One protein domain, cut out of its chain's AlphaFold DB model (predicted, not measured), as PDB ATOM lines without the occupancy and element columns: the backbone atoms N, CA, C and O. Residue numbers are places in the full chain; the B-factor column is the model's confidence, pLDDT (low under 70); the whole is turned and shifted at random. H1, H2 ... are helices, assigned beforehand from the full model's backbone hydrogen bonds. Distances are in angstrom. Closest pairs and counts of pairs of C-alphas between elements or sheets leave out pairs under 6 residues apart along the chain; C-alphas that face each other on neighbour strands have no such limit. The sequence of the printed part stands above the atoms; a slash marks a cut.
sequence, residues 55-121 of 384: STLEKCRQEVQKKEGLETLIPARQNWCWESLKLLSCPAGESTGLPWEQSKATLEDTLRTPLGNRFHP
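Overview. This is residues 55 to 121 of the 384 residues of the protein "Hypothetical protein" of Polarella glacialis (UniProt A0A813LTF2). Three short helices cross one another in a small cluster: H2 sits between H1 and H3 and packs on both at steep angles, while the far end of H3 comes up to the first half of H1. The loop between H2 and H3 swings out from this cluster, and its residues 91 to 96 stick out free; after H3 the last residues, 112 to 121, fold back without a named element. The printed part has 67 residues with three named helices, in the order H1, H2, H3, and no named strand, so the class is all helix. The whole is compact, with a radius of gyration of the C-alphas of 11.8 A, and spans 32 by 28 by 19 A.

Along the chain. Find C-alpha 55 at (-27.976, 25.353, 31.345); there H1 begins, and it runs through residues 55 to 68, 20.2 A from first to last C-alpha, to C-alpha 68 at (-47.506, 22.099, 27.486). Go on past residues 69 to 79 to Trp 80, where H2 begins; it holds residues 80 to 89 and is 14.1 A long from first to last C-alpha. Then look at Trp 100, the first residue of H3, which holds residues 100 to 111, measures 16.5 A and ends with C-alpha 111 at (-31.808, 19.764, 23.346).

Arrangement. Start at H1 and look for H2 near Cys 60: H1 and H2 touch, and their closest C-alphas, those of Cys 60 and Cys 81, are 4.8 A apart. These two helices run the same way at a steep tilt of 48 degrees. Move along H2 to its last residue, Ser 89, and you will find H3: the C-alphas of Ser 89 and Ser 103 are the closest of the two helices, at 5.5 A. H2 and H3 touch, H3 with residues 103 to 107 alone, and they run opposite ways at a steep tilt of 66 degrees. H1 and H3 only just touch, with 3 pairs of C-alphas within 8 A, made by residues 56 to 60 of H1 and by residue 111 of H3. Their closest C-alphas, those of Lys 59 and Leu 111, are 6.4 A apart, and their lines are about perpendicular at 87 degrees. In H1, H2 and H3 every pair of O i and N i+4 is within hydrogen-bond range.

Size, cuts and confidence. Look for the greatest distance between the C-alphas of Ser 55 and Glu 94, which are 33.6 A apart; Glu 94 lies in the stretch 91 to 96 that stands free. The printed part has no cut. The link from H1 to H2, with 11 residues between them, is long, and the link from H2 to H3, with 10, is short. The mean pLDDT of the printed part is 79.6, and the residues under 70 are 70 to 78 and 91 to 96.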
ATOM      1  N   SER A  55     -27.602  25.062  32.732       91.50
ATOM      2  CA  SER A  55     -27.976  25.353  31.345       91.50
ATOM      3  C   SER A  55     -28.729  24.202  30.670       91.50
ATOM      4  O   SER A  55     -29.644  24.450  29.892       91.50
ATOM      5  N   THR A  56     -28.384  22.948  30.973       90.81
ATOM      6  CA  THR A  56     -29.098  21.767  30.468       90.81
ATOM      7  C   THR A  56     -30.487  21.669  31.089       90.81
ATOM      8  O   THR A  56     -31.462  21.481  30.366       90.81
ATOM      9  N   LEU A  57     -30.591  21.858  32.410       88.69
ATOM     10  CA  LEU A  57     -31.878  21.857  33.114       88.69
ATOM     11  C   LEU A  57     -32.822  22.945  32.582       88.69
ATOM     12  O   LEU A  57     -34.007  22.683  32.396       88.69
ATOM     13  N   GLU A  58     -32.297  24.134  32.283       90.00
ATOM     14  CA  GLU A  58     -33.079  25.231  31.707       90.00
ATOM     15  C   GLU A  58     -33.561  24.919  30.281       90.00
ATOM     16  O   GLU A  58     -34.719  25.168  29.962       90.00
ATOM     17  N   LYS A  59     -32.734  24.290  29.431       92.56
ATOM     18  CA  LYS A  59     -33.188  23.820  28.108       92.56
ATOM     19  C   LYS A  59     -34.324  22.799  28.223       92.56
ATOM     20  O   LYS A  59     -35.312  22.897  27.504       92.56
ATOM     21  N   CYS A  60     -34.206  21.841  29.142       90.19
ATOM     22  CA  CYS A  60     -35.268  20.872  29.405       90.19
ATOM     23  C   CYS A  60     -36.561  21.570  29.855       90.19
ATOM     24  O   CYS A  60     -37.645  21.281  29.355       90.19
ATOM     25  N   ARG A  61     -36.453  22.555  30.754       87.88
ATOM     26  CA  ARG A  61     -37.599  23.363  31.179       87.88
ATOM     27  C   ARG A  61     -38.276  24.044  29.989       87.88
ATOM     28  O   ARG A  61     -39.493  23.956  29.868       87.88
ATOM     29  N   GLN A  62     -37.506  24.683  29.111       89.31
ATOM     30  CA  GLN A  62     -38.033  25.363  27.923       89.31
ATOM     31  C   GLN A  62     -38.785  24.402  26.994       89.31
ATOM     32  O   GLN A  62     -39.850  24.756  26.491       89.31
ATOM     33  N   GLU A  63     -38.298  23.171  26.815       87.88
ATOM     34  CA  GLU A  63     -39.002  22.154  26.022       87.88
ATOM     35  C   GLU A  63     -40.332  21.721  26.657       87.88
ATOM     36  O   GLU A  63     -41.336  21.604  25.950       87.88
ATOM     37  N   VAL A  64     -40.387  21.547  27.984       84.44
ATOM     38  CA  VAL A  64     -41.654  21.280  28.694       84.44
ATOM     39  C   VAL A  64     -42.632  22.440  28.508       84.44
ATOM     40  O   VAL A  64     -43.781  22.220  28.129       84.44
ATOM     41  N   GLN A  65     -42.178  23.680  28.718       84.44
ATOM     42  CA  GLN A  65     -43.013  24.878  28.575       84.44
ATOM     43  C   GLN A  65     -43.565  25.022  27.153       84.44
ATOM     44  O   GLN A  65     -44.746  25.308  26.976       84.44
ATOM     45  N   LYS A  66     -42.728  24.767  26.142       85.38
ATOM     46  CA  LYS A  66     -43.106  24.808  24.727       85.38
ATOM     47  C   LYS A  66     -44.173  23.772  24.374       85.38
ATOM     48  O   LYS A  66     -45.060  24.078  23.582       85.38
ATOM     49  N   LYS A  67     -44.082  22.557  24.921       79.81
ATOM     50  CA  LYS A  67     -45.044  21.481  24.639       79.81
ATOM     51  C   LYS A  67     -46.374  21.658  25.359       79.81
ATOM     52  O   LYS A  67     -47.417  21.398  24.775       79.81
ATOM     53  N   GLU A  68     -46.328  22.078  26.615       75.31
ATOM     54  CA  GLU A  68     -47.506  22.099  27.486       75.31
ATOM     55  C   GLU A  68     -48.182  23.478  27.551       75.31
ATOM     56  O   GLU A  68     -49.284  23.600  28.083       75.31
ATOM     57  N   GLY A  69     -47.531  24.537  27.055       70.31
ATOM     58  CA  GLY A  69     -48.012  25.915  27.207       70.31
ATOM     59  C   GLY A  69     -48.045  26.389  28.669       70.31
ATOM     60  O   GLY A  69     -48.797  27.299  29.010       70.31
ATOM     61  N   LEU A  70     -47.273  25.750  29.558       62.91
ATOM     62  CA  LEU A  70     -47.293  25.997  31.002       62.91
ATOM     63  C   LEU A  70     -46.194  26.986  31.409       62.91
ATOM     64  O   LEU A  70     -45.052  26.595  31.632       62.91
ATOM     65  N   GLU A  71     -46.530  28.265  31.582       56.41
ATOM     66  CA  GLU A  71     -45.562  29.263  32.068       56.41
ATOM     67  C   GLU A  71     -45.346  29.227  33.597       56.41
ATOM     68  O   GLU A  71     -44.301  29.682  34.067       56.41
ATOM     69  N   THR A  72     -46.273  28.672  34.398       52.41
ATOM     70  CA  THR A  72     -46.421  29.122  35.805       52.41
ATOM     71  C   THR A  72     -46.539  28.082  36.933       52.41
ATOM     72  O   THR A  72     -46.600  28.505  38.082       52.41
ATOM     73  N   LEU A  73     -46.542  26.760  36.710       53.59
ATOM     74  CA  LEU A  73     -47.031  25.829  37.759       53.59
ATOM     75  C   LEU A  73     -46.076  24.754  38.288       53.59
ATOM     76  O   LEU A  73     -46.509  23.879  39.034       53.59
ATOM     77  N   ILE A  74     -44.785  24.803  37.971       56.94
ATOM     78  CA  ILE A  74     -43.874  23.716  38.342       56.94
ATOM     79  C   ILE A  74     -42.715  24.249  39.217       56.94
ATOM     80  O   ILE A  74     -41.933  25.081  38.751       56.94
ATOM     81  N   PRO A  75     -42.603  23.827  40.498       57.69
ATOM     82  CA  PRO A  75     -41.614  24.359  41.437       57.69
ATOM     83  C   PRO A  75     -40.148  24.186  40.998       57.69
ATOM     84  O   PRO A  75     -39.753  23.170  40.435       57.69
ATOM     85  N   ALA A  76     -39.300  25.152  41.365       50.56
ATOM     86  CA  ALA A  76     -37.898  25.298  40.937       50.56
ATOM     87  C   ALA A  76     -36.902  24.193  41.380       50.56
ATOM     88  O   ALA A  76     -35.708  24.320  41.125       50.56
ATOM     89  N   ARG A  77     -37.348  23.122  42.054       52.94
ATOM     90  CA  ARG A  77     -36.484  22.036  42.574       52.94
ATOM     91  C   ARG A  77     -36.562  20.734  41.771       52.94
ATOM     92  O   ARG A  77     -36.147  19.690  42.264       52.94
ATOM     93  N   GLN A  78     -37.098  20.784  40.559       66.44
ATOM     94  CA  GLN A  78     -37.419  19.586  39.792       66.44
ATOM     95  C   GLN A  78     -36.394  19.248  38.711       66.44
ATOM     96  O   GLN A  78     -35.762  20.122  38.114       66.44
ATOM     97  N   ASN A  79     -36.275  17.954  38.420       79.44
ATOM     98  CA  ASN A  79     -35.557  17.469  37.256       79.44
ATOM     99  C   ASN A  79     -36.403  17.666  35.986       79.44
ATOM    100  O   ASN A  79     -37.127  16.774  35.549       79.44
ATOM    101  N   TRP A  80     -36.272  18.839  35.370       84.56
ATOM    102  CA  TRP A  80     -36.958  19.193  34.125       84.56
ATOM    103  C   TRP A  80     -36.651  18.267  32.949       84.56
ATOM    104  O   TRP A  80     -37.479  18.111  32.050       84.56
ATOM    105  N   CYS A  81     -35.471  17.649  32.934       87.06
ATOM    106  CA  CYS A  81     -35.106  16.712  31.877       87.06
ATOM    107  C   CYS A  81     -35.898  15.412  31.989       87.06
ATOM    108  O   CYS A  81     -36.248  14.830  30.966       87.06
ATOM    109  N   TRP A  82     -36.249  14.984  33.206       84.56
ATOM    110  CA  TRP A  82     -37.151  13.851  33.401       84.56
ATOM    111  C   TRP A  82     -38.556  14.156  32.880       84.56
ATOM    112  O   TRP A  82     -39.106  13.371  32.111       84.56
ATOM    113  N   GLU A  83     -39.100  15.330  33.207       82.38
ATOM    114  CA  GLU A  83     -40.405  15.764  32.692       82.38
ATOM    115  C   GLU A  83     -40.416  15.851  31.158       82.38
ATOM    116  O   GLU A  83     -41.302  15.300  30.504       82.38
ATOM    117  N   SER A  84     -39.376  16.455  30.570       85.94
ATOM    118  CA  SER A  84     -39.205  16.529  29.110       85.94
ATOM    119  C   SER A  84     -39.219  15.147  28.475       85.94
ATOM    120  O   SER A  84     -39.820  14.931  27.419       85.94
ATOM    121  N   LEU A  85     -38.552  14.198  29.128       85.19
ATOM    122  CA  LEU A  85     -38.441  12.858  28.612       85.19
ATOM    123  C   LEU A  85     -39.752  12.083  28.705       85.19
ATOM    124  O   LEU A  85     -40.095  11.405  27.737       85.19
ATOM    125  N   LYS A  86     -40.503  12.214  29.807       81.56
ATOM    126  CA  LYS A  86     -41.856  11.647  29.926       81.56
ATOM    127  C   LYS A  86     -42.736  12.111  28.761       81.56
ATOM    128  O   LYS A  86     -43.364  11.284  28.105       81.56
ATOM    129  N   LEU A  87     -42.694  13.406  28.434       78.94
ATOM    130  CA  LEU A  87     -43.452  13.998  27.323       78.94
ATOM    131  C   LEU A  87     -43.007  13.538  25.925       78.94
ATOM    132  O   LEU A  87     -43.750  13.708  24.959       78.94
ATOM    133  N   LEU A  88     -41.776  13.048  25.766       77.50
ATOM    134  CA  LEU A  88     -41.269  12.530  24.487       77.50
ATOM    135  C   LEU A  88     -41.485  11.027  24.341       77.50
ATOM    136  O   LEU A  88     -41.804  10.553  23.256       77.50
ATOM    137  N   SER A  89     -41.285  10.295  25.428       73.31
ATOM    138  CA  SER A  89     -41.032   8.851  25.391       73.31
ATOM    139  C   SER A  89     -42.227   8.038  25.852       73.31
ATOM    140  O   SER A  89     -42.306   6.843  25.579       73.31
ATOM    141  N   CYS A  90     -43.158   8.688  26.550       72.94
ATOM    142  CA  CYS A  90     -44.360   8.074  27.092       72.94
ATOM    143  C   CYS A  90     -45.590   8.903  26.717       72.94
ATOM    144  O   CYS A  90     -46.290   9.401  27.607       72.94
ATOM    145  N   PRO A  91     -45.853   9.094  25.405       65.94
ATOM    146  CA  PRO A  91     -47.106   9.695  24.984       65.94
ATOM    147  C   PRO A  91     -48.260   8.864  25.552       65.94
ATOM    148  O   PRO A  91     -48.189   7.637  25.610       65.94
ATOM    149  N   ALA A  92     -49.321   9.533  26.003       58.09
ATOM    150  CA  ALA A  92     -50.525   8.844  26.446       58.09
ATOM    151  C   ALA A  92     -51.092   8.029  25.264       58.09
ATOM    152  O   ALA A  92     -51.595   8.616  24.311       58.09
ATOM    153  N   GLY A  93     -50.960   6.696  25.279       59.94
ATOM    154  CA  GLY A  93     -51.431   5.851  24.178       59.94
ATOM    155  C   GLY A  93     -50.824   4.446  24.108       59.94
ATOM    156  O   GLY A  93     -50.064   4.025  24.975       59.94
ATOM    157  N   GLU A  94     -51.202   3.716  23.053       54.97
ATOM    158  CA  GLU A  94     -50.921   2.283  22.847       54.97
ATOM    159  C   GLU A  94     -49.577   1.975  22.169       54.97
ATOM    160  O   GLU A  94     -49.251   0.809  21.956       54.97
ATOM    161  N   SER A  95     -48.775   2.980  21.812       59.44
ATOM    162  CA  SER A  95     -47.495   2.718  21.150       59.44
ATOM    163  C   SER A  95     -46.544   1.985  22.096       59.44
ATOM    164  O   SER A  95     -46.330   2.435  23.221       59.44
ATOM    165  N   THR A  96     -45.941   0.888  21.625       65.25
ATOM    166  CA  THR A  96     -44.865   0.186  22.341       65.25
ATOM    167  C   THR A  96     -43.828   1.194  22.824       65.25
ATOM    168  O   THR A  96     -43.362   2.006  22.018       65.25
ATOM    169  N   GLY A  97     -43.471   1.136  24.108       73.25
ATOM    170  CA  GLY A  97     -42.479   2.041  24.678       73.25
ATOM    171  C   GLY A  97     -41.153   1.952  23.922       73.25
ATOM    172  O   GLY A  97     -40.755   0.878  23.464       73.25
ATOM    173  N   LEU A  98     -40.468   3.085  23.776       83.50
ATOM    174  CA  LEU A  98     -39.097   3.093  23.277       83.50
ATOM    175  C   LEU A  98     -38.150   2.600  24.380       83.50
ATOM    176  O   LEU A  98     -38.357   2.938  25.550       83.50
ATOM    177  N   PRO A  99     -37.073   1.870  24.034       88.19
ATOM    178  CA  PRO A  99     -35.980   1.644  24.963       88.19
ATOM    179  C   PRO A  99     -35.482   2.962  25.554       88.19
ATOM    180  O   PRO A  99     -35.409   3.987  24.865       88.19
ATOM    181  N   TRP A 100     -35.087   2.918  26.825       86.38
ATOM    182  CA  TRP A 100     -34.512   4.046  27.547       86.38
ATOM    183  C   TRP A 100     -33.448   4.816  26.749       86.38
ATOM    184  O   TRP A 100     -33.550   6.030  26.600       86.38
ATOM    185  N   GLU A 101     -32.451   4.125  26.195       88.56
ATOM    186  CA  GLU A 101     -31.361   4.790  25.470       88.56
ATOM    187  C   GLU A 101     -31.850   5.510  24.206       88.56
ATOM    188  O   GLU A 101     -31.373   6.597  23.894       88.56
ATOM    189  N   GLN A 102     -32.857   4.968  23.513       90.19
ATOM    190  CA  GLN A 102     -33.452   5.628  22.344       90.19
ATOM    191  C   GLN A 102     -34.244   6.876  22.750       90.19
ATOM    192  O   GLN A 102     -34.144   7.928  22.115       90.19
ATOM    193  N   SER A 103     -34.994   6.768  23.846       87.94
ATOM    194  CA  SER A 103     -35.728   7.877  24.457       87.94
ATOM    195  C   SER A 103     -34.780   9.017  24.838       87.94
ATOM    196  O   SER A 103     -34.972  10.170  24.445       87.94
ATOM    197  N   LYS A 104     -33.703   8.684  25.556       89.62
ATOM    198  CA  LYS A 104     -32.657   9.621  25.970       89.62
ATOM    199  C   LYS A 104     -31.968  10.267  24.769       89.62
ATOM    200  O   LYS A 104     -31.864  11.490  24.746       89.62
ATOM    201  N   ALA A 105     -31.563   9.488  23.765       92.19
ATOM    202  CA  ALA A 105     -30.929  10.009  22.553       92.19
ATOM    203  C   ALA A 105     -31.836  11.001  21.805       92.19
ATOM    204  O   ALA A 105     -31.375  12.046  21.353       92.19
ATOM    205  N   THR A 106     -33.142  10.721  21.743       91.38
ATOM    206  CA  THR A 106     -34.136  11.628  21.141       91.38
ATOM    207  C   THR A 106     -34.200  12.966  21.884       91.38
ATOM    208  O   THR A 106     -34.254  14.033  21.263       91.38
ATOM    209  N   LEU A 107     -34.169  12.938  23.220       90.88
ATOM    210  CA  LEU A 107     -34.133  14.160  24.022       90.88
ATOM    211  C   LEU A 107     -32.792  14.901  23.874       90.88
ATOM    212  O   LEU A 107     -32.793  16.118  23.725       90.88
ATOM    213  N   GLU A 108     -31.657  14.199  23.869       93.81
ATOM    214  CA  GLU A 108     -30.330  14.803  23.660       93.81
ATOM    215  C   GLU A 108     -30.227  15.527  22.310       93.81
ATOM    216  O   GLU A 108     -29.712  16.648  22.257       93.81
ATOM    217  N   ASP A 109     -30.771  14.929  21.243       94.56
ATOM    218  CA  ASP A 109     -30.863  15.538  19.912       94.56
ATOM    219  C   ASP A 109     -31.746  16.795  19.931       94.56
ATOM    220  O   ASP A 109     -31.324  17.872  19.497       94.56
ATOM    221  N   THR A 110     -32.925  16.698  20.557       92.69
ATOM    222  CA  THR A 110     -33.859  17.825  20.717       92.69
ATOM    223  C   THR A 110     -33.198  19.005  21.442       92.69
ATOM    224  O   THR A 110     -33.303  20.152  21.007       92.69
ATOM    225  N   LEU A 111     -32.468  18.737  22.529       92.56
ATOM    226  CA  LEU A 111     -31.808  19.764  23.346       92.56
ATOM    227  C   LEU A 111     -30.477  20.257  22.756       92.56
ATOM    228  O   LEU A 111     -29.927  21.272  23.219       92.56
ATOM    229  N   ARG A 112     -29.926  19.522  21.779       95.25
ATOM    230  CA  ARG A 112     -28.549  19.660  21.282       95.25
ATOM    231  C   ARG A 112     -27.531  19.692  22.427       95.25
ATOM    232  O   ARG A 112     -26.642  20.547  22.456       95.25
ATOM    233  N   THR A 113     -27.719  18.819  23.414       93.69
ATOM    234  CA  THR A 113     -26.883  18.727  24.620       93.69
ATOM    235  C   THR A 113     -26.890  17.290  25.139       93.69
ATOM    236  O   THR A 113     -27.977  16.746  25.321       93.69
ATOM    237  N   PRO A 114     -25.731  16.689  25.467       92.25
ATOM    238  CA  PRO A 114     -25.700  15.384  26.119       92.25
ATOM    239  C   PRO A 114     -26.219  15.468  27.565       92.25
ATOM    240  O   PRO A 114     -25.870  16.382  28.315       92.25
ATOM    241  N   LEU A 115     -27.009  14.479  27.979       88.94
ATOM    242  CA  LEU A 115     -27.490  14.285  29.352       88.94
ATOM    243  C   LEU A 115     -26.524  13.414  30.176       88.94
ATOM    244  O   LEU A 115     -26.593  13.382  31.404       88.94
ATOM    245  N   GLY A 116     -25.579  12.742  29.513       85.31
ATOM    246  CA  GLY A 116     -24.530  11.949  30.154       85.31
ATOM    247  C   GLY A 116     -25.024  10.622  30.743       85.31
ATOM    248  O   GLY A 116     -26.201  10.275  30.686       85.31
ATOM    249  N   ASN A 117     -24.106   9.847  31.323       80.94
ATOM    250  CA  ASN A 117     -24.359   8.459  31.759       80.94
ATOM    251  C   ASN A 117     -24.954   8.341  33.173       80.94
ATOM    252  O   ASN A 117     -25.000   7.259  33.740       80.94
ATOM    253  N   ARG A 118     -25.329   9.460  33.802       77.50
ATOM    254  CA  ARG A 118     -25.947   9.463  35.143       77.50
ATOM    255  C   ARG A 118     -27.455   9.667  35.098       77.50
ATOM    256  O   ARG A 118     -28.120   9.562  36.119       77.50
ATOM    257  N   PHE A 119     -27.988   9.964  33.920       82.19
ATOM    258  CA  PHE A 119     -29.405  10.167  33.714       82.19
ATOM    259  C   PHE A 119     -30.026   8.828  33.299       82.19
ATOM    260  O   PHE A 119     -30.021   8.497  32.116       82.19
ATOM    261  N   HIS A 120     -30.487   8.039  34.277       83.44
ATOM    262  CA  HIS A 120     -31.195   6.767  34.074       83.44
ATOM    263  C   HIS A 120     -32.328   6.636  35.114       83.44
ATOM    264  O   HIS A 120     -32.038   6.667  36.310       83.44
ATOM    265  N   PRO A 121     -33.603   6.480  34.713       84.44
ATOM    266  CA  PRO A 121     -34.733   6.320  35.626       84.44
ATOM    267  C   PRO A 121     -34.736   4.944  36.260       84.44
ATOM    268  O   PRO A 121     -35.216   4.791  37.377       84.44
TER     269      PRO A 121